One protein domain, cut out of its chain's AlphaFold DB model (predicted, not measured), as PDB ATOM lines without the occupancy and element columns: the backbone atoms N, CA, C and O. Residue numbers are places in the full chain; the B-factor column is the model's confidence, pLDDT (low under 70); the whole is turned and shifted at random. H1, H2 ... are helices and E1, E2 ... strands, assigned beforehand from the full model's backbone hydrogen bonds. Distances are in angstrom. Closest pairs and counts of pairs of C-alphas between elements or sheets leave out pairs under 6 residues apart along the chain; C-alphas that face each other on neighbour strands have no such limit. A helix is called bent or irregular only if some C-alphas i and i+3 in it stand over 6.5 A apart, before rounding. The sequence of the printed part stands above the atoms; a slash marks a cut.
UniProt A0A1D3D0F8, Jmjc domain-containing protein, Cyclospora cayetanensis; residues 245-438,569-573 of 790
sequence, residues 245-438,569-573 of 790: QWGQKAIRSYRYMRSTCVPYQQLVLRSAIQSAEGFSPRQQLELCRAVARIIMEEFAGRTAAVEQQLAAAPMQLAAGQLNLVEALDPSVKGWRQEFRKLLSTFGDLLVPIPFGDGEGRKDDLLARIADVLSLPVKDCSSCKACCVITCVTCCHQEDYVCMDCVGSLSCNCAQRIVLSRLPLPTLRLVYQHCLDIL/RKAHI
ATOM      1  N   GLN A 245      27.659 -12.049   4.773       89.62
ATOM      2  CA  GLN A 245      27.504 -11.704   6.198       89.62
ATOM      3  C   GLN A 245      26.056 -11.332   6.583       89.62
ATOM      4  O   GLN A 245      25.562 -11.722   7.642       89.62
ATOM      5  N   TRP A 246      25.346 -10.612   5.709       90.06
ATOM      6  CA  TRP A 246      23.949 -10.229   5.899       90.06
ATOM      7  C   TRP A 246      23.014 -11.407   5.635       90.06
ATOM      8  O   TRP A 246      22.052 -11.586   6.377       90.06
ATOM      9  N   GLY A 247      23.336 -12.251   4.648       91.06
ATOM     10  CA  GLY A 247      22.676 -13.537   4.423       91.06
ATOM     11  C   GLY A 247      22.713 -14.434   5.665       91.06
ATOM     12  O   GLY A 247      21.673 -14.946   6.079       91.06
ATOM     13  N   GLN A 248      23.870 -14.540   6.329       87.88
ATOM     14  CA  GLN A 248      24.032 -15.309   7.567       87.88
ATOM     15  C   GLN A 248      23.189 -14.742   8.724       87.88
ATOM     16  O   GLN A 248      22.444 -15.481   9.373       87.88
ATOM     17  N   LYS A 249      23.240 -13.421   8.957       86.62
ATOM     18  CA  LYS A 249      22.392 -12.745   9.960       86.62
ATOM     19  C   LYS A 249      20.897 -12.932   9.670       86.62
ATOM     20  O   LYS A 249      20.100 -13.166  10.584       86.62
ATOM     21  N   ALA A 250      20.515 -12.879   8.395       85.94
ATOM     22  CA  ALA A 250      19.144 -13.072   7.950       85.94
ATOM     23  C   ALA A 250      18.652 -14.501   8.218       85.94
ATOM     24  O   ALA A 250      17.598 -14.653   8.834       85.94
ATOM     25  N   ILE A 251      19.411 -15.548   7.854       83.81
ATOM     26  CA  ILE A 251      18.981 -16.930   8.132       83.81
ATOM     27  C   ILE A 251      18.850 -17.199   9.633       83.81
ATOM     28  O   ILE A 251      17.861 -17.812  10.022       83.81
ATOM     29  N   ARG A 252      19.761 -16.690  10.481       82.50
ATOM     30  CA  ARG A 252      19.670 -16.816  11.949       82.50
ATOM     31  C   ARG A 252      18.389 -16.172  12.479       82.50
ATOM     32  O   ARG A 252      17.657 -16.801  13.238       82.50
ATOM     33  N   SER A 253      18.080 -14.966  12.003       77.81
ATOM     34  CA  SER A 253      16.858 -14.228  12.348       77.81
ATOM     35  C   SER A 253      15.580 -14.946  11.893       77.81
ATOM     36  O   SER A 253      14.576 -14.957  12.607       77.81
ATOM     37  N   TYR A 254      15.595 -15.559  10.704       79.00
ATOM     38  CA  TYR A 254      14.414 -16.206  10.122       79.00
ATOM     39  C   TYR A 254      13.945 -17.415  10.934       79.00
ATOM     40  O   TYR A 254      12.740 -17.600  11.055       79.00
ATOM     41  N   ARG A 255      14.847 -18.142  11.607       74.44
ATOM     42  CA  ARG A 255      14.522 -19.288  12.487       74.44
ATOM     43  C   ARG A 255      13.405 -19.030  13.504       74.44
ATOM     44  O   ARG A 255      12.750 -19.969  13.946       74.44
ATOM     45  N   TYR A 256      13.221 -17.770  13.896       70.88
ATOM     46  CA  TYR A 256      12.225 -17.333  14.875       70.88
ATOM     47  C   TYR A 256      10.988 -16.667  14.245       70.88
ATOM     48  O   TYR A 256      10.055 -16.322  14.966       70.88
ATOM     49  N   MET A 257      10.973 -16.449  12.922       65.88
ATOM     50  CA  MET A 257       9.975 -15.613  12.235       65.88
ATOM     51  C   MET A 257       9.409 -16.181  10.919       65.88
ATOM     52  O   MET A 257       8.247 -15.905  10.616       65.88
ATOM     53  N   ARG A 258      10.191 -16.905  10.102       68.25
ATOM     54  CA  ARG A 258       9.785 -17.399   8.768       68.25
ATOM     55  C   ARG A 258      10.689 -18.509   8.215       68.25
ATOM     56  O   ARG A 258      11.850 -18.610   8.587       68.25
ATOM     57  N   SER A 259      10.193 -19.267   7.238       73.25
ATOM     58  CA  SER A 259      11.035 -20.128   6.394       73.25
ATOM     59  C   SER A 259      12.059 -19.319   5.584       73.25
ATOM     60  O   SER A 259      11.834 -18.149   5.259       73.25
ATOM     61  N   THR A 260      13.174 -19.954   5.220       77.19
ATOM     62  CA  THR A 260      14.198 -19.381   4.333       77.19
ATOM     63  C   THR A 260      13.798 -19.489   2.858       77.19
ATOM     64  O   THR A 260      13.381 -20.554   2.420       77.19
ATOM     65  N   CYS A 261      13.990 -18.427   2.069       77.44
ATOM     66  CA  CYS A 261      13.798 -18.454   0.608       77.44
ATOM     67  C   CYS A 261      15.047 -18.888  -0.186       77.44
ATOM     68  O   CYS A 261      14.940 -19.160  -1.376       77.44
ATOM     69  N   VAL A 262      16.220 -18.942   0.457       82.31
ATOM     70  CA  VAL A 262      17.502 -19.316  -0.161       82.31
ATOM     71  C   VAL A 262      18.236 -20.305   0.755       82.31
ATOM     72  O   VAL A 262      18.402 -20.005   1.944       82.31
ATOM     73  N   PRO A 263      18.722 -21.449   0.239       87.94
ATOM     74  CA  PRO A 263      19.549 -22.390   0.992       87.94
ATOM     75  C   PRO A 263      20.977 -21.834   1.147       87.94
ATOM     76  O   PRO A 263      21.889 -22.177   0.402       87.94
ATOM     77  N   TYR A 264      21.182 -20.939   2.118       92.44
ATOM     78  CA  TYR A 264      22.431 -20.172   2.289       92.44
ATOM     79  C   TYR A 264      23.712 -21.029   2.317       92.44
ATOM     80  O   TYR A 264      24.681 -20.696   1.640       92.44
ATOM     81  N   GLN A 265      23.717 -22.153   3.045       93.19
ATOM     82  CA  GLN A 265      24.871 -23.067   3.083       93.19
ATOM     83  C   GLN A 265      25.199 -23.642   1.691       93.19
ATOM     84  O   GLN A 265      26.366 -23.745   1.322       93.19
ATOM     85  N   GLN A 266      24.172 -23.974   0.900       91.94
ATOM     86  CA  GLN A 266      24.312 -24.483  -0.467       91.94
ATOM     87  C   GLN A 266      24.866 -23.402  -1.402       91.94
ATOM     88  O   GLN A 266      25.774 -23.682  -2.179       91.94
ATOM     89  N   LEU A 267      24.352 -22.170  -1.293       93.62
ATOM     90  CA  LEU A 267      24.834 -21.010  -2.044       93.62
ATOM     91  C   LEU A 267      26.333 -20.786  -1.796       93.62
ATOM     92  O   LEU A 267      27.112 -20.813  -2.741       93.62
ATOM     93  N   VAL A 268      26.740 -20.646  -0.529       95.88
ATOM     94  CA  VAL A 268      28.141 -20.390  -0.145       95.88
ATOM     95  C   VAL A 268      29.080 -21.485  -0.650       95.88
ATOM     96  O   VAL A 268      30.098 -21.176  -1.266       95.88
ATOM     97  N   LEU A 269      28.750 -22.761  -0.421       94.81
ATOM     98  CA  LEU A 269      29.632 -23.866  -0.804       94.81
ATOM     99  C   LEU A 269      29.742 -24.027  -2.327       94.81
ATOM    100  O   LEU A 269      30.835 -24.285  -2.829       94.81
ATOM    101  N   ARG A 270      28.652 -23.821  -3.080       92.81
ATOM    102  CA  ARG A 270      28.697 -23.829  -4.551       92.81
ATOM    103  C   ARG A 270      29.488 -22.651  -5.104       92.81
ATOM    104  O   ARG A 270      30.333 -22.860  -5.969       92.81
ATOM    105  N   SER A 271      29.278 -21.444  -4.573       94.25
ATOM    106  CA  SER A 271      30.071 -20.271  -4.947       94.25
ATOM    107  C   SER A 271      31.558 -20.489  -4.672       94.25
ATOM    108  O   SER A 271      32.366 -20.137  -5.518       94.25
ATOM    109  N   ALA A 272      31.932 -21.117  -3.552       94.12
ATOM    110  CA  ALA A 272      33.326 -21.446  -3.245       94.12
ATOM    111  C   ALA A 272      33.940 -22.430  -4.254       94.12
ATOM    112  O   ALA A 272      35.048 -22.198  -4.734       94.12
ATOM    113  N   ILE A 273      33.208 -23.480  -4.642       90.88
ATOM    114  CA  ILE A 273      33.633 -24.433  -5.684       90.88
ATOM    115  C   ILE A 273      33.846 -23.732  -7.035       90.88
ATOM    116  O   ILE A 273      34.841 -23.986  -7.712       90.88
ATOM    117  N   GLN A 274      32.946 -22.818  -7.402       89.06
ATOM    118  CA  GLN A 274      32.936 -22.122  -8.694       89.06
ATOM    119  C   GLN A 274      33.730 -20.796  -8.691       89.06
ATOM    120  O   GLN A 274      33.710 -20.072  -9.679       89.06
ATOM    121  N   SER A 275      34.439 -20.472  -7.603       85.69
ATOM    122  CA  SER A 275      35.053 -19.148  -7.381       85.69
ATOM    123  C   SER A 275      36.321 -18.843  -8.186       85.69
ATOM    124  O   SER A 275      36.832 -17.727  -8.111       85.69
ATOM    125  N   ALA A 276      36.839 -19.807  -8.953       73.25
ATOM    126  CA  ALA A 276      38.083 -19.655  -9.712       73.25
ATOM    127  C   ALA A 276      38.016 -18.541 -10.778       73.25
ATOM    128  O   ALA A 276      39.050 -17.988 -11.147       73.25
ATOM    129  N   GLU A 277      36.812 -18.186 -11.233       66.50
ATOM    130  CA  GLU A 277      36.572 -17.135 -12.218       66.50
ATOM    131  C   GLU A 277      35.579 -16.097 -11.666       66.50
ATOM    132  O   GLU A 277      34.451 -16.423 -11.301       66.50
ATOM    133  N   GLY A 278      35.984 -14.822 -11.633       75.00
ATOM    134  CA  GLY A 278      35.059 -13.684 -11.508       75.00
ATOM    135  C   GLY A 278      35.007 -12.925 -10.176       75.00
ATOM    136  O   GLY A 278      34.391 -11.858 -10.151       75.00
ATOM    137  N   PHE A 279      35.656 -13.384  -9.096       87.75
ATOM    138  CA  PHE A 279      35.719 -12.630  -7.831       87.75
ATOM    139  C   PHE A 279      37.039 -11.879  -7.631       87.75
ATOM    140  O   PHE A 279      38.123 -12.406  -7.884       87.75
ATOM    141  N   SER A 280      36.939 -10.649  -7.117       87.25
ATOM    142  CA  SER A 280      38.086  -9.867  -6.647       87.25
ATOM    143  C   SER A 280      38.702 -10.479  -5.377       87.25
ATOM    144  O   SER A 280      37.998 -11.166  -4.632       87.25
ATOM    145  N   PRO A 281      39.965 -10.162  -5.031       89.44
ATOM    146  CA  PRO A 281      40.593 -10.662  -3.805       89.44
ATOM    147  C   PRO A 281      39.786 -10.342  -2.533       89.44
ATOM    148  O   PRO A 281      39.692 -11.151  -1.609       89.44
ATOM    149  N   ARG A 282      39.124  -9.175  -2.494       88.75
ATOM    150  CA  ARG A 282      38.241  -8.782  -1.383       88.75
ATOM    151  C   ARG A 282      36.991  -9.660  -1.309       88.75
ATOM    152  O   ARG A 282      36.607 -10.089  -0.225       88.75
ATOM    153  N   GLN A 283      36.360  -9.915  -2.451       90.94
ATOM    154  CA  GLN A 283      35.181 -10.773  -2.556       90.94
ATOM    155  C   GLN A 283      35.511 -12.224  -2.182       90.94
ATOM    156  O   GLN A 283      34.767 -12.850  -1.425       90.94
ATOM    157  N   GLN A 284      36.660 -12.722  -2.640       93.75
ATOM    158  CA  GLN A 284      37.150 -14.061  -2.337       93.75
ATOM    159  C   GLN A 284      37.453 -14.241  -0.840       93.75
ATOM    160  O   GLN A 284      37.136 -15.289  -0.276       93.75
ATOM    161  N   LEU A 285      37.974 -13.214  -0.156       93.69
ATOM    162  CA  LEU A 285      38.138 -13.221   1.304       93.69
ATOM    163  C   LEU A 285      36.794 -13.340   2.047       93.69
ATOM    164  O   LEU A 285      36.671 -14.148   2.968       93.69
ATOM    165  N   GLU A 286      35.761 -12.591   1.651       94.50
ATOM    166  CA  GLU A 286      34.436 -12.708   2.287       94.50
ATOM    167  C   GLU A 286      33.782 -14.080   2.037       94.50
ATOM    168  O   GLU A 286      33.101 -14.614   2.919       94.50
ATOM    169  N   LEU A 287      34.050 -14.699   0.883       95.94
ATOM    170  CA  LEU A 287      33.646 -16.073   0.590       95.94
ATOM    171  C   LEU A 287      34.409 -17.092   1.459       95.94
ATOM    172  O   LEU A 287      33.775 -17.954   2.069       95.94
ATOM    173  N   CYS A 288      35.729 -16.939   1.624       95.94
ATOM    174  CA  CYS A 288      36.533 -17.748   2.552       95.94
ATOM    175  C   CYS A 288      35.989 -17.660   3.986       95.94
ATOM    176  O   CYS A 288      35.777 -18.687   4.631       95.94
ATOM    177  N   ARG A 289      35.679 -16.444   4.464       96.81
ATOM    178  CA  ARG A 289      35.043 -16.195   5.771       96.81
ATOM    179  C   ARG A 289      33.682 -16.890   5.888       96.81
ATOM    180  O   ARG A 289      33.372 -17.457   6.934       96.81
ATOM    181  N   ALA A 290      32.864 -16.872   4.836       97.38
ATOM    182  CA  ALA A 290      31.564 -17.541   4.839       97.38
ATOM    183  C   ALA A 290      31.696 -19.074   4.943       97.38
ATOM    184  O   ALA A 290      30.993 -19.680   5.753       97.38
ATOM    185  N   VAL A 291      32.619 -19.695   4.197       97.19
ATOM    186  CA  VAL A 291      32.886 -21.145   4.294       97.19
ATOM    187  C   VAL A 291      33.499 -21.507   5.653       97.19
ATOM    188  O   VAL A 291      33.070 -22.480   6.273       97.19
ATOM    189  N   ALA A 292      34.439 -20.705   6.164       96.81
ATOM    190  CA  ALA A 292      35.047 -20.901   7.481       96.81
ATOM    191  C   ALA A 292      33.993 -20.941   8.600       96.81
ATOM    192  O   ALA A 292      33.999 -21.859   9.418       96.81
ATOM    193  N   ARG A 293      33.024 -20.008   8.600       96.12
ATOM    194  CA  ARG A 293      31.915 -20.021   9.575       96.12
ATOM    195  C   ARG A 293      31.058 -21.279   9.467       96.12
ATOM    196  O   ARG A 293      30.697 -21.823  10.502       96.12
ATOM    197  N   ILE A 294      30.780 -21.766   8.255       95.81
ATOM    198  CA  ILE A 294      30.037 -23.019   8.054       95.81
ATOM    199  C   ILE A 294      30.789 -24.207   8.674       95.81
ATOM    200  O   ILE A 294      30.174 -24.994   9.389       95.81
ATOM    201  N   ILE A 295      32.105 -24.321   8.455       95.50
ATOM    202  CA  ILE A 295      32.924 -25.392   9.057       95.50
ATOM    203  C   ILE A 295      32.905 -25.297  10.585       95.50
ATOM    204  O   ILE A 295      32.718 -26.313  11.250       95.50
ATOM    205  N   MET A 296      33.064 -24.094  11.141       95.31
ATOM    206  CA  MET A 296      33.058 -23.865  12.590       95.31
ATOM    207  C   MET A 296      31.703 -24.207  13.231       95.31
ATOM    208  O   MET A 296      31.667 -24.904  14.244       95.31
ATOM    209  N   GLU A 297      30.593 -23.757  12.632       93.75
ATOM    210  CA  GLU A 297      29.227 -24.048  13.093       93.75
ATOM    211  C   GLU A 297      28.927 -25.563  13.032       93.75
ATOM    212  O   GLU A 297      28.416 -26.136  13.996       93.75
ATOM    213  N   GLU A 298      29.313 -26.238  11.942       94.69
ATOM    214  CA  GLU A 298      29.160 -27.690  11.781       94.69
ATOM    215  C   GLU A 298      30.035 -28.492  12.757       94.69
ATOM    216  O   GLU A 298      29.549 -29.435  13.382       94.69
ATOM    217  N   PHE A 299      31.305 -28.116  12.932       94.44
ATOM    218  CA  PHE A 299      32.231 -28.805  13.834       94.44
ATOM    219  C   PHE A 299      31.791 -28.689  15.298       94.44
ATOM    220  O   PHE A 299      31.722 -29.700  16.002       94.44
ATOM    221  N   ALA A 300      31.415 -27.486  15.742       94.44
ATOM    222  CA  ALA A 300      30.901 -27.262  17.091       94.44
ATOM    223  C   ALA A 300      29.588 -28.028  17.328       94.44
ATOM    224  O   ALA A 300      29.448 -28.729  18.333       94.44
ATOM    225  N   GLY A 301      28.650 -27.966  16.374       92.31
ATOM    226  CA  GLY A 301      27.378 -28.683  16.452       92.31
ATOM    227  C   GLY A 301      27.554 -30.202  16.529       92.31
ATOM    228  O   GLY A 301      26.970 -30.848  17.401       92.31
ATOM    229  N   ARG A 302      28.380 -30.789  15.649       91.50
ATOM    230  CA  ARG A 302      28.664 -32.236  15.658       91.50
ATOM    231  C   ARG A 302      29.410 -32.658  16.925       91.50
ATOM    232  O   ARG A 302      29.090 -33.709  17.477       91.50
ATOM    233  N   THR A 303      30.331 -31.840  17.438       92.19
ATOM    234  CA  THR A 303      31.024 -32.113  18.711       92.19
ATOM    235  C   THR A 303      30.038 -32.197  19.875       92.19
ATOM    236  O   THR A 303      30.005 -33.210  20.572       92.19
ATOM    237  N   ALA A 304      29.143 -31.214  20.011       90.75
ATOM    238  CA  ALA A 304      28.103 -31.219  21.042       90.75
ATOM    239  C   ALA A 304      27.129 -32.413  20.920       90.75
ATOM    240  O   ALA A 304      26.571 -32.865  21.922       90.75
ATOM    241  N   ALA A 305      26.915 -32.945  19.712       87.62
ATOM    242  CA  ALA A 305      26.127 -34.158  19.494       87.62
ATOM    243  C   ALA A 305      26.864 -35.440  19.928       87.62
ATOM    244  O   ALA A 305      26.242 -36.321  20.523       87.62
ATOM    245  N   VAL A 306      28.179 -35.531  19.697       85.81
ATOM    246  CA  VAL A 306      29.018 -36.640  20.188       85.81
ATOM    247  C   VAL A 306      29.098 -36.631  21.720       85.81
ATOM    248  O   VAL A 306      28.993 -37.686  22.343       85.81
ATOM    249  N   GLU A 307      29.198 -35.455  22.347       87.88
ATOM    250  CA  GLU A 307      29.126 -35.303  23.812       87.88
ATOM    251  C   GLU A 307      27.771 -35.756  24.383       87.88
ATOM    252  O   GLU A 307      27.715 -36.386  25.439       87.88
ATOM    253  N   GLN A 308      26.682 -35.517  23.646       83.31
ATOM    254  CA  GLN A 308      25.336 -36.032  23.940       83.31
ATOM    255  C   GLN A 308      25.138 -37.515  23.575       83.31
ATOM    256  O   GLN A 308      24.026 -38.027  23.704       83.31
ATOM    257  N   GLN A 309      26.192 -38.214  23.136       81.31
ATOM    258  CA  GLN A 309      26.174 -39.627  22.733       81.31
ATOM    259  C   GLN A 309      25.169 -39.936  21.607       81.31
ATOM    260  O   GLN A 309      24.629 -41.042  21.526       81.31
ATOM    261  N   LEU A 310      24.911 -38.964  20.726       79.31
ATOM    262  CA  LEU A 310      24.097 -39.179  19.533       79.31
ATOM    263  C   LEU A 310      24.889 -39.999  18.509       79.31
ATOM    264  O   LEU A 310      26.072 -39.751  18.283       79.31
ATOM    265  N   ALA A 311      24.228 -40.959  17.864       75.81
ATOM    266  CA  ALA A 311      24.832 -41.688  16.755       75.81
ATOM    267  C   ALA A 311      24.955 -40.777  15.521       75.81
ATOM    268  O   ALA A 311      24.100 -39.920  15.299       75.81
ATOM    269  N   ALA A 312      25.984 -40.981  14.701       77.94
ATOM    270  CA  ALA A 312      26.187 -40.253  13.451       77.94
ATOM    271  C   ALA A 312      26.128 -41.204  12.245       77.94
ATOM    272  O   ALA A 312      26.511 -42.373  12.341       77.94
ATOM    273  N   ALA A 313      25.603 -40.714  11.124       71.31
ATOM    274  CA  ALA A 313      25.430 -41.460   9.885       71.31
ATOM    275  C   ALA A 313      25.418 -40.514   8.664       71.31
ATOM    276  O   ALA A 313      25.068 -39.336   8.791       71.31
ATOM    277  N   PRO A 314      25.731 -41.009   7.457       68.38
ATOM    278  CA  PRO A 314      25.624 -40.210   6.249       68.38
ATOM    279  C   PRO A 314      24.162 -40.078   5.801       68.38
ATOM    280  O   PRO A 314      23.342 -40.985   5.966       68.38
ATOM    281  N   MET A 315      23.824 -38.938   5.204       68.62
ATOM    282  CA  MET A 315      22.479 -38.661   4.703       68.62
ATOM    283  C   MET A 315      22.245 -39.354   3.351       68.62
ATOM    284  O   MET A 315      22.684 -38.870   2.309       68.62
ATOM    285  N   GLN A 316      21.512 -40.470   3.352       54.59
ATOM    286  CA  GLN A 316      21.153 -41.183   2.123       54.59
ATOM    287  C   GLN A 316      20.149 -40.378   1.277       54.59
ATOM    288  O   GLN A 316      19.061 -40.039   1.741       54.59
ATOM    289  N   LEU A 317      20.491 -40.114   0.012       48.81
ATOM    290  CA  LEU A 317      19.673 -39.347  -0.943       48.81
ATOM    291  C   LEU A 317      19.339 -40.163  -2.201       48.81
ATOM    292  O   LEU A 317      19.387 -39.668  -3.323       48.81
ATOM    293  N   ALA A 318      18.972 -41.431  -2.008       34.16
ATOM    294  CA  ALA A 318      18.442 -42.269  -3.077       34.16
ATOM    295  C   ALA A 318      16.943 -41.977  -3.296       34.16
ATOM    296  O   ALA A 318      16.125 -42.197  -2.406       34.16
ATOM    297  N   ALA A 319      16.601 -41.474  -4.486       31.84
ATOM    298  CA  ALA A 319      15.271 -41.524  -5.111       31.84
ATOM    299  C   ALA A 319      14.031 -41.369  -4.189       31.84
ATOM    300  O   ALA A 319      13.109 -42.179  -4.214       31.84
ATOM    301  N   GLY A 320      13.964 -40.286  -3.409       34.84
ATOM    302  CA  GLY A 320      12.699 -39.791  -2.842       34.84
ATOM    303  C   GLY A 320      12.123 -40.521  -1.619       34.84
ATOM    304  O   GLY A 320      11.131 -40.039  -1.074       34.84
ATOM    305  N   GLN A 321      12.731 -41.607  -1.127       35.97
ATOM    306  CA  GLN A 321      12.312 -42.254   0.125       35.97
ATOM    307  C   GLN A 321      13.464 -42.406   1.119       35.97
ATOM    308  O   GLN A 321      14.294 -43.306   1.037       35.97
ATOM    309  N   LEU A 322      13.453 -41.537   2.132       40.12
ATOM    310  CA  LEU A 322      14.307 -41.637   3.314       40.12
ATOM    311  C   LEU A 322      13.724 -42.689   4.289       40.12
ATOM    312  O   LEU A 322      13.312 -42.359   5.400       40.12
ATOM    313  N   ASN A 323      13.662 -43.961   3.874       39.47
ATOM    314  CA  ASN A 323      13.164 -45.080   4.694       39.47
ATOM    315  C   ASN A 323      14.195 -45.546   5.747       39.47
ATOM    316  O   ASN A 323      14.434 -46.735   5.955       39.47
ATOM    317  N   LEU A 324      14.766 -44.595   6.495       42.72
ATOM    318  CA  LEU A 324      15.602 -44.885   7.665       42.72
ATOM    319  C   LEU A 324      14.845 -45.684   8.740       42.72
ATOM    320  O   LEU A 324      15.475 -46.383   9.522       42.72
ATOM    321  N   VAL A 325      13.510 -45.626   8.765       38.44
ATOM    322  CA  VAL A 325      12.674 -46.400   9.699       38.44
ATOM    323  C   VAL A 325      12.849 -47.913   9.500       38.44
ATOM    324  O   VAL A 325      12.946 -48.634  10.486       38.44
ATOM    325  N   GLU A 326      12.963 -48.397   8.258       40.44
ATOM    326  CA  GLU A 326      13.156 -49.829   7.967       40.44
ATOM    327  C   GLU A 326      14.606 -50.278   8.218       40.44
ATOM    328  O   GLU A 326      14.839 -51.384   8.701       40.44
ATOM    329  N   ALA A 327      15.587 -49.405   7.963       40.72
ATOM    330  CA  ALA A 327      17.008 -49.687   8.201       40.72
ATOM    331  C   ALA A 327      17.431 -49.601   9.685       40.72
ATOM    332  O   ALA A 327      18.495 -50.104  10.050       40.72
ATOM    333  N   LEU A 328      16.624 -48.955  10.535       41.56
ATOM    334  CA  LEU A 328      16.892 -48.750  11.964       41.56
ATOM    335  C   LEU A 328      15.973 -49.549  12.896       41.56
ATOM    336  O   LEU A 328      16.126 -49.430  14.114       41.56
ATOM    337  N   ASP A 329      15.023 -50.329  12.371       44.56
ATOM    338  CA  ASP A 329      14.109 -51.127  13.192       44.56
ATOM    339  C   ASP A 329      14.899 -52.154  14.038       44.56
ATOM    340  O   ASP A 329      15.469 -53.106  13.492       44.56
ATOM    341  N   PRO A 330      14.927 -52.024  15.381       41.06
ATOM    342  CA  PRO A 330      15.682 -52.937  16.237       41.06
ATOM    343  C   PRO A 330      15.138 -54.371  16.235       41.06
ATOM    344  O   PRO A 330      15.842 -55.283  16.674       41.06
ATOM    345  N   SER A 331      13.897 -54.581  15.778       42.62
ATOM    346  CA  SER A 331      13.274 -55.900  15.648       42.62
ATOM    347  C   SER A 331      13.777 -56.678  14.424       42.62
ATOM    348  O   SER A 331      13.729 -57.913  14.416       42.62
ATOM    349  N   VAL A 332      14.356 -55.987  13.433       44.06
ATOM    350  CA  VAL A 332      14.999 -56.603  12.269       44.06
ATOM    351  C   VAL A 332      16.371 -57.144  12.677       44.06
ATOM    352  O   VAL A 332      17.373 -56.427  12.766       44.06
ATOM    353  N   LYS A 333      16.440 -58.459  12.926       37.34
ATOM    354  CA  LYS A 333      17.716 -59.162  13.133       37.34
ATOM    355  C   LYS A 333      18.626 -58.929  11.926       37.34
ATOM    356  O   LYS A 333      18.310 -59.365  10.826       37.34
ATOM    357  N   GLY A 334      19.766 -58.283  12.160       39.75
ATOM    358  CA  GLY A 334      20.727 -57.953  11.108       39.75
ATOM    359  C   GLY A 334      20.685 -56.501  10.628       39.75
ATOM    360  O   GLY A 334      21.493 -56.167   9.771       39.75
ATOM    361  N   TRP A 335      19.865 -55.604  11.201       40.22
ATOM    362  CA  TRP A 335      19.836 -54.188  10.787       40.22
ATOM    363  C   TRP A 335      21.226 -53.521  10.805       40.22
ATOM    364  O   TRP A 335      21.581 -52.819   9.872       40.22
ATOM    365  N   ARG A 336      22.090 -53.825  11.790       39.44
ATOM    366  CA  ARG A 336      23.495 -53.348  11.824       39.44
ATOM    367  C   ARG A 336      24.391 -53.934  10.728       39.44
ATOM    368  O   ARG A 336      25.487 -53.431  10.498       39.44
ATOM    369  N   GLN A 337      24.000 -55.052  10.136       40.25
ATOM    370  CA  GLN A 337      24.711 -55.721   9.050       40.25
ATOM    371  C   GLN A 337      24.249 -55.139   7.713       40.25
ATOM    372  O   GLN A 337      25.089 -54.718   6.927       40.25
ATOM    373  N   GLU A 338      22.939 -54.975   7.526       40.66
ATOM    374  CA  GLU A 338      22.369 -54.358   6.327       40.66
ATOM    375  C   GLU A 338      22.655 -52.849   6.259       40.66
ATOM    376  O   GLU A 338      22.963 -52.342   5.189       40.66
ATOM    377  N   PHE A 339      22.697 -52.146   7.397       44.06
ATOM    378  CA  PHE A 339      23.176 -50.763   7.494       44.06
ATOM    379  C   PHE A 339      24.659 -50.652   7.108       44.06
ATOM    380  O   PHE A 339      25.000 -49.820   6.275       44.06
ATOM    381  N   ARG A 340      25.545 -51.530   7.611       41.72
ATOM    382  CA  ARG A 340      26.961 -51.572   7.175       41.72
ATOM    383  C   ARG A 340      27.118 -51.923   5.697       41.72
ATOM    384  O   ARG A 340      27.980 -51.364   5.035       41.72
ATOM    385  N   LYS A 341      26.295 -52.831   5.180       41.16
ATOM    386  CA  LYS A 341      26.295 -53.236   3.771       41.16
ATOM    387  C   LYS A 341      25.838 -52.084   2.875       41.16
ATOM    388  O   LYS A 341      26.515 -51.782   1.900       41.16
ATOM    389  N   LEU A 342      24.776 -51.380   3.266       40.66
ATOM    390  CA  LEU A 342      24.320 -50.158   2.612       40.66
ATOM    391  C   LEU A 342      25.419 -49.087   2.646       40.66
ATOM    392  O   LEU A 342      25.753 -48.555   1.601       40.66
ATOM    393  N   LEU A 343      26.076 -48.857   3.785       41.09
ATOM    394  CA  LEU A 343      27.230 -47.949   3.878       41.09
ATOM    395  C   LEU A 343      28.402 -48.371   2.976       41.09
ATOM    396  O   LEU A 343      29.002 -47.519   2.329       41.09
ATOM    397  N   SER A 344      28.692 -49.673   2.868       39.19
ATOM    398  CA  SER A 344      29.766 -50.190   2.004       39.19
ATOM    399  C   SER A 344      29.516 -49.947   0.511       39.19
ATOM    400  O   SER A 344      30.464 -49.786  -0.243       39.19
ATOM    401  N   THR A 345      28.251 -49.838   0.082       38.66
ATOM    402  CA  THR A 345      27.892 -49.473  -1.305       38.66
ATOM    403  C   THR A 345      28.001 -47.961  -1.570       38.66
ATOM    404  O   THR A 345      27.840 -47.524  -2.702       38.66
ATOM    405  N   PHE A 346      28.249 -47.147  -0.537       41.69
ATOM    406  CA  PHE A 346      28.361 -45.685  -0.626       41.69
ATOM    407  C   PHE A 346      29.788 -45.173  -0.360       41.69
ATOM    408  O   PHE A 346      29.985 -43.957  -0.312       41.69
ATOM    409  N   GLY A 347      30.785 -46.063  -0.228       39.81
ATOM    410  CA  GLY A 347      32.197 -45.674  -0.117       39.81
ATOM    411  C   GLY A 347      32.600 -44.692  -1.222       39.81
ATOM    412  O   GLY A 347      33.065 -43.593  -0.935       39.81
ATOM    413  N   ASP A 348      32.251 -45.007  -2.467       36.50
ATOM    414  CA  ASP A 348      32.593 -44.224  -3.667       36.50
ATOM    415  C   ASP A 348      31.996 -42.797  -3.717       36.50
ATOM    416  O   ASP A 348      32.370 -41.996  -4.575       36.50
ATOM    417  N   LEU A 349      31.050 -42.472  -2.826       37.81
ATOM    418  CA  LEU A 349      30.316 -41.195  -2.793       37.81
ATOM    419  C   LEU A 349      30.519 -40.406  -1.485       37.81
ATOM    420  O   LEU A 349      30.124 -39.242  -1.405       37.81
ATOM    421  N   LEU A 350      31.106 -41.032  -0.461       38.00
ATOM    422  CA  LEU A 350      31.283 -40.462   0.882       38.00
ATOM    423  C   LEU A 350      32.739 -40.460   1.360       38.00
ATOM    424  O   LEU A 350      33.061 -39.744   2.309       38.00
ATOM    425  N   VAL A 351      33.616 -41.232   0.718       35.75
ATOM    426  CA  VAL A 351      35.062 -41.151   0.913       35.75
ATOM    427  C   VAL A 351      35.574 -39.938   0.123       35.75
ATOM    428  O   VAL A 351      35.341 -39.859  -1.087       35.75
ATOM    429  N   PRO A 352      36.289 -38.980   0.746       35.38
ATOM    430  CA  PRO A 352      37.203 -38.130  -0.002       35.38
ATOM    431  C   PRO A 352      38.271 -39.074  -0.557       35.38
ATOM    432  O   PRO A 352      39.101 -39.547   0.218       35.38
ATOM    433  N   ILE A 353      38.173 -39.423  -1.848       35.44
ATOM    434  CA  ILE A 353      39.073 -40.393  -2.489       35.44
ATOM    435  C   ILE A 353      40.514 -39.991  -2.139       35.44
ATOM    436  O   ILE A 353      40.858 -38.822  -2.346       35.44
ATOM    437  N   PRO A 354      41.318 -40.896  -1.552       36.09
ATOM    438  CA  PRO A 354      42.664 -40.553  -1.132       36.09
ATOM    439  C   PRO A 354      43.486 -40.053  -2.315       36.09
ATOM    440  O   PRO A 354      43.415 -40.628  -3.403       36.09
ATOM    441  N   PHE A 355      44.278 -39.006  -2.086       38.12
ATOM    442  CA  PHE A 355      45.341 -38.651  -3.019       38.12
ATOM    443  C   PHE A 355      46.333 -39.821  -3.068       38.12
ATOM    444  O   PHE A 355      46.762 -40.312  -2.022       38.12
ATOM    445  N   GLY A 356      46.631 -40.302  -4.272       31.23
ATOM    446  CA  GLY A 356      47.273 -41.591  -4.506       31.23
ATOM    447  C   GLY A 356      47.526 -41.851  -5.987       31.23
ATOM    448  O   GLY A 356      46.757 -42.562  -6.629       31.23
ATOM    449  N   ASP A 357      48.604 -41.255  -6.502       33.28
ATOM    450  CA  ASP A 357      49.467 -41.633  -7.642       33.28
ATOM    451  C   ASP A 357      48.850 -42.105  -8.988       33.28
ATOM    452  O   ASP A 357      49.580 -42.492  -9.901       33.28
ATOM    453  N   GLY A 358      47.530 -42.015  -9.180       42.22
ATOM    454  CA  GLY A 358      46.815 -42.434 -10.400       42.22
ATOM    455  C   GLY A 358      45.509 -41.668 -10.651       42.22
ATOM    456  O   GLY A 358      44.554 -42.215 -11.199       42.22
ATOM    457  N   GLU A 359      45.446 -40.425 -10.179       48.00
ATOM    458  CA  GLU A 359      44.219 -39.682  -9.862       48.00
ATOM    459  C   GLU A 359      43.364 -39.155 -11.033       48.00
ATOM    460  O   GLU A 359      43.856 -38.699 -12.066       48.00
ATOM    461  N   GLY A 360      42.049 -39.076 -10.776       49.25
ATOM    462  CA  GLY A 360      41.166 -38.072 -11.383       49.25
ATOM    463  C   GLY A 360      41.361 -36.702 -10.720       49.25
ATOM    464  O   GLY A 360      41.745 -36.610  -9.558       49.25
ATOM    465  N   ARG A 361      41.122 -35.611 -11.445       62.03
ATOM    466  CA  ARG A 361      41.603 -34.268 -11.069       62.03
ATOM    467  C   ARG A 361      40.872 -33.714  -9.835       62.03
ATOM    468  O   ARG A 361      39.707 -34.028  -9.609       62.03
ATOM    469  N   LYS A 362      41.504 -32.777  -9.102       69.25
ATOM    470  CA  LYS A 362      40.865 -31.942  -8.043       69.25
ATOM    471  C   LYS A 362      39.496 -31.402  -8.495       69.25
ATOM    472  O   LYS A 362      38.537 -31.387  -7.725       69.25
ATOM    473  N   ASP A 363      39.424 -31.026  -9.768       73.62
ATOM    474  CA  ASP A 363      38.244 -30.545 -10.486       73.62
ATOM    475  C   ASP A 363      37.078 -31.566 -10.461       73.62
ATOM    476  O   ASP A 363      35.936 -31.197 -10.185       73.62
ATOM    477  N   ASP A 364      37.364 -32.861 -10.648       69.94
ATOM    478  CA  ASP A 364      36.374 -33.951 -10.668       69.94
ATOM    479  C   ASP A 364      35.772 -34.224  -9.280       69.94
ATOM    480  O   ASP A 364      34.625 -34.663  -9.165       69.94
ATOM    481  N   LEU A 365      36.541 -33.995  -8.210       70.00
ATOM    482  CA  LEU A 365      36.047 -34.091  -6.834       70.00
ATOM    483  C   LEU A 365      35.155 -32.891  -6.497       70.00
ATOM    484  O   LEU A 365      34.064 -33.061  -5.951       70.00
ATOM    485  N   LEU A 366      35.585 -31.683  -6.865       77.06
ATOM    486  CA  LEU A 366      34.808 -30.457  -6.677       77.06
ATOM    487  C   LEU A 366      33.474 -30.499  -7.447       77.06
ATOM    488  O   LEU A 366      32.446 -30.102  -6.892       77.06
ATOM    489  N   ALA A 367      33.463 -31.057  -8.661       76.69
ATOM    490  CA  ALA A 367      32.247 -31.307  -9.434       76.69
ATOM    491  C   ALA A 367      31.265 -32.231  -8.687       76.69
ATOM    492  O   ALA A 367      30.114 -31.853  -8.470       76.69
ATOM    493  N   ARG A 368      31.729 -33.380  -8.172       70.62
ATOM    494  CA  ARG A 368      30.887 -34.303  -7.377       70.62
ATOM    495  C   ARG A 368      30.325 -33.649  -6.115       70.62
ATOM    496  O   ARG A 368      29.171 -33.886  -5.761       70.62
ATOM    497  N   ILE A 369      31.102 -32.798  -5.439       76.38
ATOM    498  CA  ILE A 369      30.607 -32.038  -4.280       76.38
ATOM    499  C   ILE A 369      29.506 -31.057  -4.720       76.38
ATOM    500  O   ILE A 369      28.491 -30.937  -4.032       76.38
ATOM    501  N   ALA A 370      29.651 -30.394  -5.872       81.00
ATOM    502  CA  ALA A 370      28.614 -29.524  -6.431       81.00
ATOM    503  C   ALA A 370      27.339 -30.295  -6.837       81.00
ATOM    504  O   ALA A 370      26.234 -29.779  -6.641       81.00
ATOM    505  N   ASP A 371      27.462 -31.533  -7.321       75.50
ATOM    506  CA  ASP A 371      26.327 -32.420  -7.608       75.50
ATOM    507  C   ASP A 371      25.597 -32.836  -6.324       75.50
ATOM    508  O   ASP A 371      24.379 -32.677  -6.224       75.50
ATOM    509  N   VAL A 372      26.326 -33.262  -5.285       73.75
ATOM    510  CA  VAL A 372      25.754 -33.572  -3.958       73.75
ATOM    511  C   VAL A 372      25.066 -32.346  -3.348       73.75
ATOM    512  O   VAL A 372      23.977 -32.455  -2.778       73.75
ATOM    513  N   LEU A 373      25.657 -31.157  -3.510       80.06
ATOM    514  CA  LEU A 373      25.046 -29.884  -3.127       80.06
ATOM    515  C   LEU A 373      23.871 -29.484  -4.027       80.06
ATOM    516  O   LEU A 373      23.130 -28.588  -3.649       80.06
ATOM    517  N   SER A 374      23.661 -30.094  -5.193       76.12
ATOM    518  CA  SER A 374      22.488 -29.842  -6.046       76.12
ATOM    519  C   SER A 374      21.250 -30.634  -5.610       76.12
ATOM    520  O   SER A 374      20.147 -30.341  -6.069       76.12
ATOM    521  N   LEU A 375      21.408 -31.619  -4.719       71.44
ATOM    522  CA  LEU A 375      20.319 -32.490  -4.281       71.44
ATOM    523  C   LEU A 375      19.281 -31.743  -3.415       71.44
ATOM    524  O   LEU A 375      19.658 -30.895  -2.600       71.44
ATOM    525  N   PRO A 376      17.976 -32.086  -3.516       69.56
ATOM    526  CA  PRO A 376      16.915 -31.440  -2.744       69.56
ATOM    527  C   PRO A 376      17.169 -31.436  -1.235       69.56
ATOM    528  O   PRO A 376      17.702 -32.392  -0.663       69.56
ATOM    529  N   VAL A 377      16.749 -30.366  -0.564       71.69
ATOM    530  CA  VAL A 377      16.962 -30.165   0.875       71.69
ATOM    531  C   VAL A 377      15.626 -30.197   1.616       71.69
ATOM    532  O   VAL A 377      14.616 -29.732   1.094       71.69
ATOM    533  N   LYS A 378      15.615 -30.745   2.836       75.50
ATOM    534  CA  LYS A 378      14.478 -30.636   3.759       75.50
ATOM    535  C   LYS A 378      14.702 -29.493   4.746       75.50
ATOM    536  O   LYS A 378      15.803 -29.332   5.275       75.50
ATOM    537  N   ASP A 379      13.637 -28.767   5.052       84.19
ATOM    538  CA  ASP A 379      13.633 -27.794   6.140       84.19
ATOM    539  C   ASP A 379      13.433 -28.481   7.496       84.19
ATOM    540  O   ASP A 379      12.753 -29.502   7.615       84.19
ATOM    541  N   CYS A 380      13.983 -27.878   8.546       86.31
ATOM    542  CA  CYS A 380      13.752 -28.281   9.925       86.31
ATOM    543  C   CYS A 380      12.258 -28.199  10.281       86.31
ATOM    544  O   CYS A 380      11.662 -27.121  10.219       86.31
ATOM    545  N   SER A 381      11.676 -29.302  10.767       86.12
ATOM    546  CA  SER A 381      10.283 -29.379  11.231       86.12
ATOM    547  C   SER A 381       9.917 -28.263  12.216       86.12
ATOM    548  O   SER A 381       8.824 -27.705  12.115       86.12
ATOM    549  N   SER A 382      10.842 -27.901  13.114       86.50
ATOM    550  CA  SER A 382      10.659 -26.879  14.151       86.50
ATOM    551  C   SER A 382      10.823 -25.442  13.627       86.50
ATOM    552  O   SER A 382       9.838 -24.714  13.545       86.50
ATOM    553  N   CYS A 383      12.037 -25.026  13.247       82.31
ATOM    554  CA  CYS A 383      12.350 -23.617  12.954       82.31
ATOM    555  C   CYS A 383      12.315 -23.227  11.466       82.31
ATOM    556  O   CYS A 383      12.603 -22.080  11.134       82.31
ATOM    557  N   LYS A 384      12.010 -24.169  10.559       84.38
ATOM    558  CA  LYS A 384      11.993 -23.969   9.094       84.38
ATOM    559  C   LYS A 384      13.314 -23.457   8.486       84.38
ATOM    560  O   LYS A 384      13.321 -22.917   7.383       84.38
ATOM    561  N   ALA A 385      14.433 -23.644   9.189       84.69
ATOM    562  CA  ALA A 385      15.766 -23.479   8.622       84.69
ATOM    563  C   ALA A 385      16.091 -24.639   7.673       84.69
ATOM    564  O   ALA A 385      15.813 -25.795   7.999       84.69
ATOM    565  N   CYS A 386      16.716 -24.332   6.541       86.19
ATOM    566  CA  CYS A 386      17.127 -25.318   5.546       86.19
ATOM    567  C   CYS A 386      18.270 -26.208   6.075       86.19
ATOM    568  O   CYS A 386      19.347 -25.701   6.397       86.19
ATOM    569  N   CYS A 387      18.068 -27.526   6.159       86.56
ATOM    570  CA  CYS A 387      19.070 -28.465   6.675       86.56
ATOM    571  C   CYS A 387      19.978 -28.992   5.548       86.56
ATOM    572  O   CYS A 387      19.884 -30.158   5.161       86.56
ATOM    573  N   VAL A 388      20.824 -28.126   4.974       86.31
ATOM    574  CA  VAL A 388      21.640 -28.468   3.790       86.31
ATOM    575  C   VAL A 388      22.719 -29.493   4.119       86.31
ATOM    576  O   VAL A 388      22.857 -30.476   3.391       86.31
ATOM    577  N   ILE A 389      23.500 -29.250   5.171       88.31
ATOM    578  CA  ILE A 389      24.679 -30.064   5.488       88.31
ATOM    579  C   ILE A 389      24.336 -31.145   6.511       88.31
ATOM    580  O   ILE A 389      24.634 -32.311   6.267       88.31
ATOM    581  N   THR A 390      23.681 -30.778   7.615       88.44
ATOM    582  CA  THR A 390      23.379 -31.697   8.720       88.44
ATOM    583  C   THR A 390      21.945 -31.533   9.217       88.44
ATOM    584  O   THR A 390      21.429 -30.420   9.342       88.44
ATOM    585  N   CYS A 391      21.300 -32.652   9.547       89.50
ATOM    586  CA  CYS A 391      20.062 -32.689  10.324       89.50
ATOM    587  C   CYS A 391      20.124 -33.786  11.395       89.50
ATOM    588  O   CYS A 391      21.025 -34.618  11.403       89.50
ATOM    589  N   VAL A 392      19.158 -33.796  12.308       87.06
ATOM    590  CA  VAL A 392      18.990 -34.825  13.336       87.06
ATOM    591  C   VAL A 392      17.574 -35.372  13.252       87.06
ATOM    592  O   VAL A 392      16.611 -34.618  13.095       87.06
ATOM    593  N   THR A 393      17.443 -36.688  13.354       85.12
ATOM    594  CA  THR A 393      16.158 -37.398  13.330       85.12
ATOM    595  C   THR A 393      16.164 -38.558  14.332       85.12
ATOM    596  O   THR A 393      17.128 -38.757  15.071       85.12
ATOM    597  N   CYS A 394      15.070 -39.313  14.410       74.25
ATOM    598  CA  CYS A 394      14.959 -40.536  15.198       74.25
ATOM    599  C   CYS A 394      13.949 -41.468  14.527       74.25
ATOM    600  O   CYS A 394      12.872 -41.014  14.165       74.25
ATOM    601  N   CYS A 395      14.242 -42.767  14.436       71.75
ATOM    602  CA  CYS A 395      13.368 -43.777  13.815       71.75
ATOM    603  C   CYS A 395      11.930 -43.843  14.375       71.75
ATOM    604  O   CYS A 395      11.039 -44.360  13.710       71.75
ATOM    605  N   HIS A 396      11.683 -43.302  15.572       71.38
ATOM    606  CA  HIS A 396      10.358 -43.240  16.197       71.38
ATOM    607  C   HIS A 396       9.443 -42.113  15.671       71.38
ATOM    608  O   HIS A 396       8.307 -42.006  16.134       71.38
ATOM    609  N   GLN A 397       9.915 -41.237  14.777       73.38
ATOM    610  CA  GLN A 397       9.149 -40.096  14.254       73.38
ATOM    611  C   GLN A 397       9.608 -39.709  12.838       73.38
ATOM    612  O   GLN A 397      10.749 -39.942  12.459       73.38
ATOM    613  N   GLU A 398       8.737 -39.061  12.065       73.06
ATOM    614  CA  GLU A 398       9.048 -38.610  10.695       73.06
ATOM    615  C   GLU A 398       9.748 -37.231  10.651       73.06
ATOM    616  O   GLU A 398      10.055 -36.719   9.574       73.06
ATOM    617  N   ASP A 399      10.004 -36.619  11.814       78.00
ATOM    618  CA  ASP A 399      10.589 -35.282  11.935       78.00
ATOM    619  C   ASP A 399      12.106 -35.239  11.708       78.00
ATOM    620  O   ASP A 399      12.872 -36.093  12.167       78.00
ATOM    621  N   TYR A 400      12.543 -34.151  11.071       85.25
ATOM    622  CA  TYR A 400      13.946 -33.796  10.863       85.25
ATOM    623  C   TYR A 400      14.182 -32.399  11.427       85.25
ATOM    624  O   TYR A 400      13.425 -31.471  11.137       85.25
ATOM    625  N   VAL A 401      15.235 -32.210  12.217       88.31
ATOM    626  CA  VAL A 401      15.582 -30.897  12.778       88.31
ATOM    627  C   VAL A 401      17.026 -30.517  12.494       88.31
ATOM    628  O   VAL A 401      17.859 -31.377  12.243       88.31
ATOM    629  N   CYS A 402      17.334 -29.225  12.520       89.81
ATOM    630  CA  CYS A 402      18.715 -28.750  12.549       89.81
ATOM    631  C   CYS A 402      19.322 -28.916  13.958       89.81
ATOM    632  O   CYS A 402      18.601 -29.170  14.929       89.81
ATOM    633  N   MET A 403      20.641 -28.737  14.071       88.69
ATOM    634  CA  MET A 403      21.410 -29.016  15.294       88.69
ATOM    635  C   MET A 403      20.916 -28.246  16.531       88.69
ATOM    636  O   MET A 403      20.774 -28.828  17.603       88.69
ATOM    637  N   ASP A 404      20.536 -26.975  16.396       87.31
ATOM    638  CA  ASP A 404      20.041 -26.166  17.527       87.31
ATOM    639  C   ASP A 404      18.598 -26.524  17.934       87.31
ATOM    640  O   ASP A 404      18.102 -26.081  18.969       87.31
ATOM    641  N   CYS A 405      17.907 -27.327  17.121       88.25
ATOM    642  CA  CYS A 405      16.536 -27.770  17.357       88.25
ATOM    643  C   CYS A 405      16.440 -29.240  17.806       88.25
ATOM    644  O   CYS A 405      15.323 -29.740  17.935       88.25
ATOM    645  N   VAL A 406      17.551 -29.928  18.117       87.19
ATOM    646  CA  VAL A 406      17.542 -31.319  18.632       87.19
ATOM    647  C   VAL A 406      16.623 -31.484  19.846       87.19
ATOM    648  O   VAL A 406      15.873 -32.457  19.929       87.19
ATOM    649  N   GLY A 407      16.599 -30.497  20.747       85.12
ATOM    650  CA  GLY A 407      15.713 -30.491  21.915       85.12
ATOM    651  C   GLY A 407      14.209 -30.429  21.598       85.12
ATOM    652  O   GLY A 407      13.406 -30.714  22.480       85.12
ATOM    653  N   SER A 408      13.814 -30.089  20.364       86.38
ATOM    654  CA  SER A 408      12.405 -30.066  19.929       86.38
ATOM    655  C   SER A 408      11.887 -31.414  19.409       86.38
ATOM    656  O   SER A 408      10.688 -31.554  19.175       86.38
ATOM    657  N   LEU A 409      12.761 -32.415  19.244       82.88
ATOM    658  CA  LEU A 409      12.366 -33.765  18.846       82.88
ATOM    659  C   LEU A 409      11.542 -34.437  19.952       82.88
ATOM    660  O   LEU A 409      12.049 -34.654  21.055       82.88
ATOM    661  N   SER A 410      10.307 -34.832  19.627       81.06
ATOM    662  CA  SER A 410       9.353 -35.409  20.591       81.06
ATOM    663  C   SER A 410       9.875 -36.684  21.267       81.06
ATOM    664  O   SER A 410       9.662 -36.896  22.462       81.06
ATOM    665  N   CYS A 411      10.622 -37.508  20.527       75.25
ATOM    666  CA  CYS A 411      11.324 -38.662  21.071       75.25
ATOM    667  C   CYS A 411      12.694 -38.265  21.653       75.25
ATOM    668  O   CYS A 411      13.529 -37.699  20.943       75.25
ATOM    669  N   ASN A 412      12.949 -38.620  22.919       74.00
ATOM    670  CA  ASN A 412      14.221 -38.413  23.634       74.00
ATOM    671  C   ASN A 412      14.956 -39.736  23.941       74.00
ATOM    672  O   ASN A 412      15.511 -39.911  25.022       74.00
ATOM    673  N   CYS A 413      14.903 -40.704  23.023       70.50
ATOM    674  CA  CYS A 413      15.634 -41.964  23.163       70.50
ATOM    675  C   CYS A 413      17.067 -41.872  22.603       70.50
ATOM    676  O   CYS A 413      17.384 -40.987  21.809       70.50
ATOM    677  N   ALA A 414      17.904 -42.856  22.945       68.19
ATOM    678  CA  ALA A 414      19.276 -42.994  22.445       68.19
ATOM    679  C   ALA A 414      19.388 -43.354  20.942       68.19
ATOM    680  O   ALA A 414      20.487 -43.522  20.432       68.19
ATOM    681  N   GLN A 415      18.267 -43.487  20.219       68.12
ATOM    682  CA  GLN A 415      18.223 -43.747  18.769       68.12
ATOM    683  C   GLN A 415      18.005 -42.455  17.958       68.12
ATOM    684  O   GLN A 415      17.458 -42.475  16.853       68.12
ATOM    685  N   ARG A 416      18.384 -41.306  18.529       78.81
ATOM    686  CA  ARG A 416      18.558 -40.054  17.790       78.81
ATOM    687  C   ARG A 416      19.850 -40.136  16.979       78.81
ATOM    688  O   ARG A 416      20.889 -40.514  17.519       78.81
ATOM    689  N   ILE A 417      19.768 -39.782  15.701       78.12
ATOM    690  CA  ILE A 417      20.869 -39.895  14.744       78.12
ATOM    691  C   ILE A 417      21.088 -38.553  14.055       78.12
ATOM    692  O   ILE A 417      20.141 -37.946  13.550       78.12
ATOM    693  N   VAL A 418      22.346 -38.118  14.032       85.06
ATOM    694  CA  VAL A 418      22.853 -37.021  13.208       85.06
ATOM    695  C   VAL A 418      23.075 -37.555  11.793       85.06
ATOM    696  O   VAL A 418      23.809 -38.520  11.607       85.06
ATOM    697  N   LEU A 419      22.433 -36.936  10.807       81.31
ATOM    698  CA  LEU A 419      22.577 -37.235   9.386       81.31
ATOM    699  C   LEU A 419      23.363 -36.112   8.709       81.31
ATOM    700  O   LEU A 419      22.856 -34.995   8.599       81.31
ATOM    701  N   SER A 420      24.567 -36.409   8.222       81.88
ATOM    702  CA  SER A 420      25.412 -35.454   7.495       81.88
ATOM    703  C   SER A 420      25.480 -35.768   6.000       81.88
ATOM    704  O   SER A 420      25.787 -36.893   5.610       81.88
ATOM    705  N   ARG A 421      25.238 -34.769   5.149       80.56
ATOM    706  CA  ARG A 421      25.381 -34.846   3.685       80.56
ATOM    707  C   ARG A 421      26.840 -34.765   3.228       80.56
ATOM    708  O   ARG A 421      27.186 -35.379   2.229       80.56
ATOM    709  N   LEU A 422      27.673 -34.006   3.942       78.75
ATOM    710  CA  LEU A 422      29.106 -33.865   3.668       78.75
ATOM    711  C   LEU A 422      29.914 -34.127   4.956       78.75
ATOM    712  O   LEU A 422      29.569 -33.558   6.006       78.75
ATOM    713  N   PRO A 423      30.986 -34.941   4.901       80.06
ATOM    714  CA  PRO A 423      31.991 -35.021   5.958       80.06
ATOM    715  C   PRO A 423      32.675 -33.668   6.197       80.06
ATOM    716  O   PRO A 423      32.868 -32.879   5.267       80.06
ATOM    717  N   LEU A 424      33.098 -33.407   7.434       84.44
ATOM    718  CA  LEU A 424      33.850 -32.197   7.780       84.44
ATOM    719  C   LEU A 424      35.148 -32.016   6.951       84.44
ATOM    720  O   LEU A 424      35.377 -30.901   6.473       84.44
ATOM    721  N   PRO A 425      35.963 -33.062   6.684       79.75
ATOM    722  CA  PRO A 425      37.105 -32.979   5.765       79.75
ATOM    723  C   PRO A 425      36.739 -32.500   4.352       79.75
ATOM    724  O   PRO A 425      37.454 -31.687   3.771       79.75
ATOM    725  N   THR A 426      35.586 -32.910   3.817       79.50
ATOM    726  CA  THR A 426      35.104 -32.463   2.500       79.50
ATOM    727  C   THR A 426      34.784 -30.966   2.493       79.50
ATOM    728  O   THR A 426      35.130 -30.264   1.543       79.50
ATOM    729  N   LEU A 427      34.204 -30.435   3.576       86.94
ATOM    730  CA  LEU A 427      34.027 -28.985   3.736       86.94
ATOM    731  C   LEU A 427      35.384 -28.265   3.831       86.94
ATOM    732  O   LEU A 427      35.564 -27.204   3.230       86.94
ATOM    733  N   ARG A 428      36.367 -28.860   4.523       86.94
ATOM    734  CA  ARG A 428      37.733 -28.322   4.637       86.94
ATOM    735  C   ARG A 428      38.484 -28.295   3.303       86.94
ATOM    736  O   ARG A 428      39.293 -27.384   3.122       86.94
ATOM    737  N   LEU A 429      38.198 -29.219   2.380       83.69
ATOM    738  CA  LEU A 429      38.690 -29.191   0.993       83.69
ATOM    739  C   LEU A 429      38.081 -28.030   0.193       83.69
ATOM    740  O   LEU A 429      38.821 -27.308  -0.470       83.69
ATOM    741  N   VAL A 430      36.765 -27.793   0.299       88.31
ATOM    742  CA  VAL A 430      36.104 -26.637  -0.347       88.31
ATOM    743  C   VAL A 430      36.670 -25.314   0.182       88.31
ATOM    744  O   VAL A 430      36.966 -24.412  -0.600       88.31
ATOM    745  N   TYR A 431      36.889 -25.209   1.498       93.88
ATOM    746  CA  TYR A 431      37.568 -24.057   2.097       93.88
ATOM    747  C   TYR A 431      39.012 -23.910   1.612       93.88
ATOM    748  O   TYR A 431      39.415 -22.801   1.277       93.88
ATOM    749  N   GLN A 432      39.777 -25.007   1.530       88.25
ATOM    750  CA  GLN A 432      41.154 -24.949   1.042       88.25
ATOM    751  C   GLN A 432      41.206 -24.465  -0.407       88.25
ATOM    752  O   GLN A 432      41.947 -23.541  -0.686       88.25
ATOM    753  N   HIS A 433      40.361 -24.995  -1.294       88.31
ATOM    754  CA  HIS A 433      40.246 -24.523  -2.680       88.31
ATOM    755  C   HIS A 433      39.916 -23.025  -2.767       88.31
ATOM    756  O   HIS A 433      40.578 -22.283  -3.488       88.31
ATOM    757  N   CYS A 434      38.948 -22.563  -1.971       92.88
ATOM    758  CA  CYS A 434      38.576 -21.151  -1.887       92.88
ATOM    759  C   CYS A 434      39.753 -20.263  -1.426       92.88
ATOM    760  O   CYS A 434      39.957 -19.172  -1.967       92.88
ATOM    761  N   LEU A 435      40.534 -20.745  -0.451       91.75
ATOM    762  CA  LEU A 435      41.710 -20.070   0.100       91.75
ATOM    763  C   LEU A 435      42.908 -20.105  -0.865       91.75
ATOM    764  O   LEU A 435      43.596 -19.097  -0.998       91.75
ATOM    765  N   ASP A 436      43.134 -21.214  -1.576       90.12
ATOM    766  CA  ASP A 436      44.180 -21.351  -2.597       90.12
ATOM    767  C   ASP A 436      44.013 -20.259  -3.669       90.12
ATOM    768  O   ASP A 436      44.977 -19.578  -4.016       90.12
ATOM    769  N   ILE A 437      42.777 -20.040  -4.140       91.44
ATOM    770  CA  ILE A 437      42.435 -18.989  -5.113       91.44
ATOM    771  C   ILE A 437      42.766 -17.595  -4.556       91.44
ATOM    772  O   ILE A 437      43.420 -16.806  -5.237       91.44
ATOM    773  N   LEU A 438      42.389 -17.299  -3.307       91.94
ATOM    774  CA  LEU A 438      42.704 -16.022  -2.653       91.94
ATOM    775  C   LEU A 438      44.221 -15.784  -2.544       91.94
ATOM    776  O   LEU A 438      44.719 -14.689  -2.823       91.94
ATOM    777  N   ARG A 569      36.287 -40.062  12.261       71.31
ATOM    778  CA  ARG A 569      36.593 -41.459  12.643       71.31
ATOM    779  C   ARG A 569      36.061 -41.808  14.040       71.31
ATOM    780  O   ARG A 569      35.579 -42.917  14.257       71.31
ATOM    781  N   LYS A 570      36.122 -40.868  14.991       75.44
ATOM    782  CA  LYS A 570      35.601 -41.043  16.358       75.44
ATOM    783  C   LYS A 570      34.075 -40.908  16.440       75.44
ATOM    784  O   LYS A 570      33.462 -41.582  17.262       75.44
ATOM    785  N   ALA A 571      33.461 -40.047  15.631       70.88
ATOM    786  CA  ALA A 571      32.015 -39.820  15.631       70.88
ATOM    787  C   ALA A 571      31.237 -41.002  15.020       70.88
ATOM    788  O   ALA A 571      30.152 -41.345  15.487       70.88
ATOM    789  N   HIS A 572      31.811 -41.658  14.010       63.44
ATOM    790  CA  HIS A 572      31.162 -42.706  13.222       63.44
ATOM    791  C   HIS A 572      31.652 -44.127  13.569       63.44
ATOM    792  O   HIS A 572      31.979 -44.925  12.691       63.44
ATOM    793  N   ILE A 573      31.702 -44.474  14.860       47.38
ATOM    794  CA  ILE A 573      32.256 -45.757  15.340       47.38
ATOM    795  C   ILE A 573      31.576 -46.964  14.663       47.38
ATOM    796  O   ILE A 573      30.401 -47.257  14.895       47.38
TER     797      ILE A 573
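What this domain is: This is residues 245 to 438 and 569 to 573 of the 790 residues of the protein "Jmjc domain-containing protein" of Cyclospora cayetanensis (UniProt A0A1D3D0F8). A small three-stranded sheet sits at one end of the long helix H3; H9 runs back side by side with H3, and H2 crosses both, with H7 and H1 packing on H2. H8 covers E2 of the sheet, H4, H5 and H6 string out beyond E1, and the loop of residues 354 to 361 sticks out. The 199 printed residues hold nine named helices and three named strands, in the order H1 H2 H3 E1 H4 H5 H6 H7 E2 H8 E3 H9; the mixed sheet runs E1 E3 E2, and the class is mostly helix. The whole is compact, with a radius of gyration of the C-alphas of 17.5 A and spans of 56 by 49 by 31 A.

How they stand to each other: Look first at E3, residues 416 to 420, the inner strand. E1, residues 311 to 314, is parallel to it at 32 degrees, with N 418 and O 311 2.8 A apart. E2, residues 390 to 394, is antiparallel to E3 at 154 degrees, with N 419 and O 391 2.8 A apart. H8, residues 403 to 408, is on the sheet at a height of 8.2 A, over E2 and along the strands; it is irregular, C-alphas 404 and 407 being 7.5 A apart. H3, residues 281 to 307, only grazes the sheet with residues 298 to 306. H9, residues 424 to 438, touches H3 at a shallow tilt of 15 degrees, opposite ways, closest at C-alphas 281 and 438, 5.9 A. H2, residues 264 to 273, is the hub: it touches H3 (C-alphas 268 and 291, 6.5 A), H9 (272 and 434, 5.4 A), H7, residues 362 to 372 (270 and 370, 6.0 A), and only just H1, residues 245 to 254, with 3 pairs within 8 A (247 and 264, 7.0 A); H1 and H2 form a helical hairpin. H5, residues 335 to 344, only just touches H4, residues 324 to 327, with 3 pairs of C-alphas within 8 A, closest 327 and 335 at 5.9 A. H6, residues 347 to 350, meets H5 only through their link and is near H7. Every O i to N i+4 pair is within hydrogen-bond range in H1, H2, H3, H5, H7 and H9; H8 has 0 of 2, with 2 of 3 O i to N i+3 pairs, and H4 and H6 are too short.

Where its parts are: Find C-alpha 245, where H1 begins, at (27.504, -11.704, 6.198). H3 runs 38.7 A from (40.593, -10.662, -3.805), and H9 21.2 A to C-alpha 438 at (42.704, -16.022, -2.653).

The domain as a whole: C-alphas 280 and 333, the farthest apart, are 56.9 A apart. Residues 439 to 568 are not printed, a gap of 30.3 A between C-alphas 438 and 569. The links H6 to H7 and H7 to E2 are long. Mean pLDDT of the printed part is 73.4; 58 printed residues are under 70, among them residues 314 to 362.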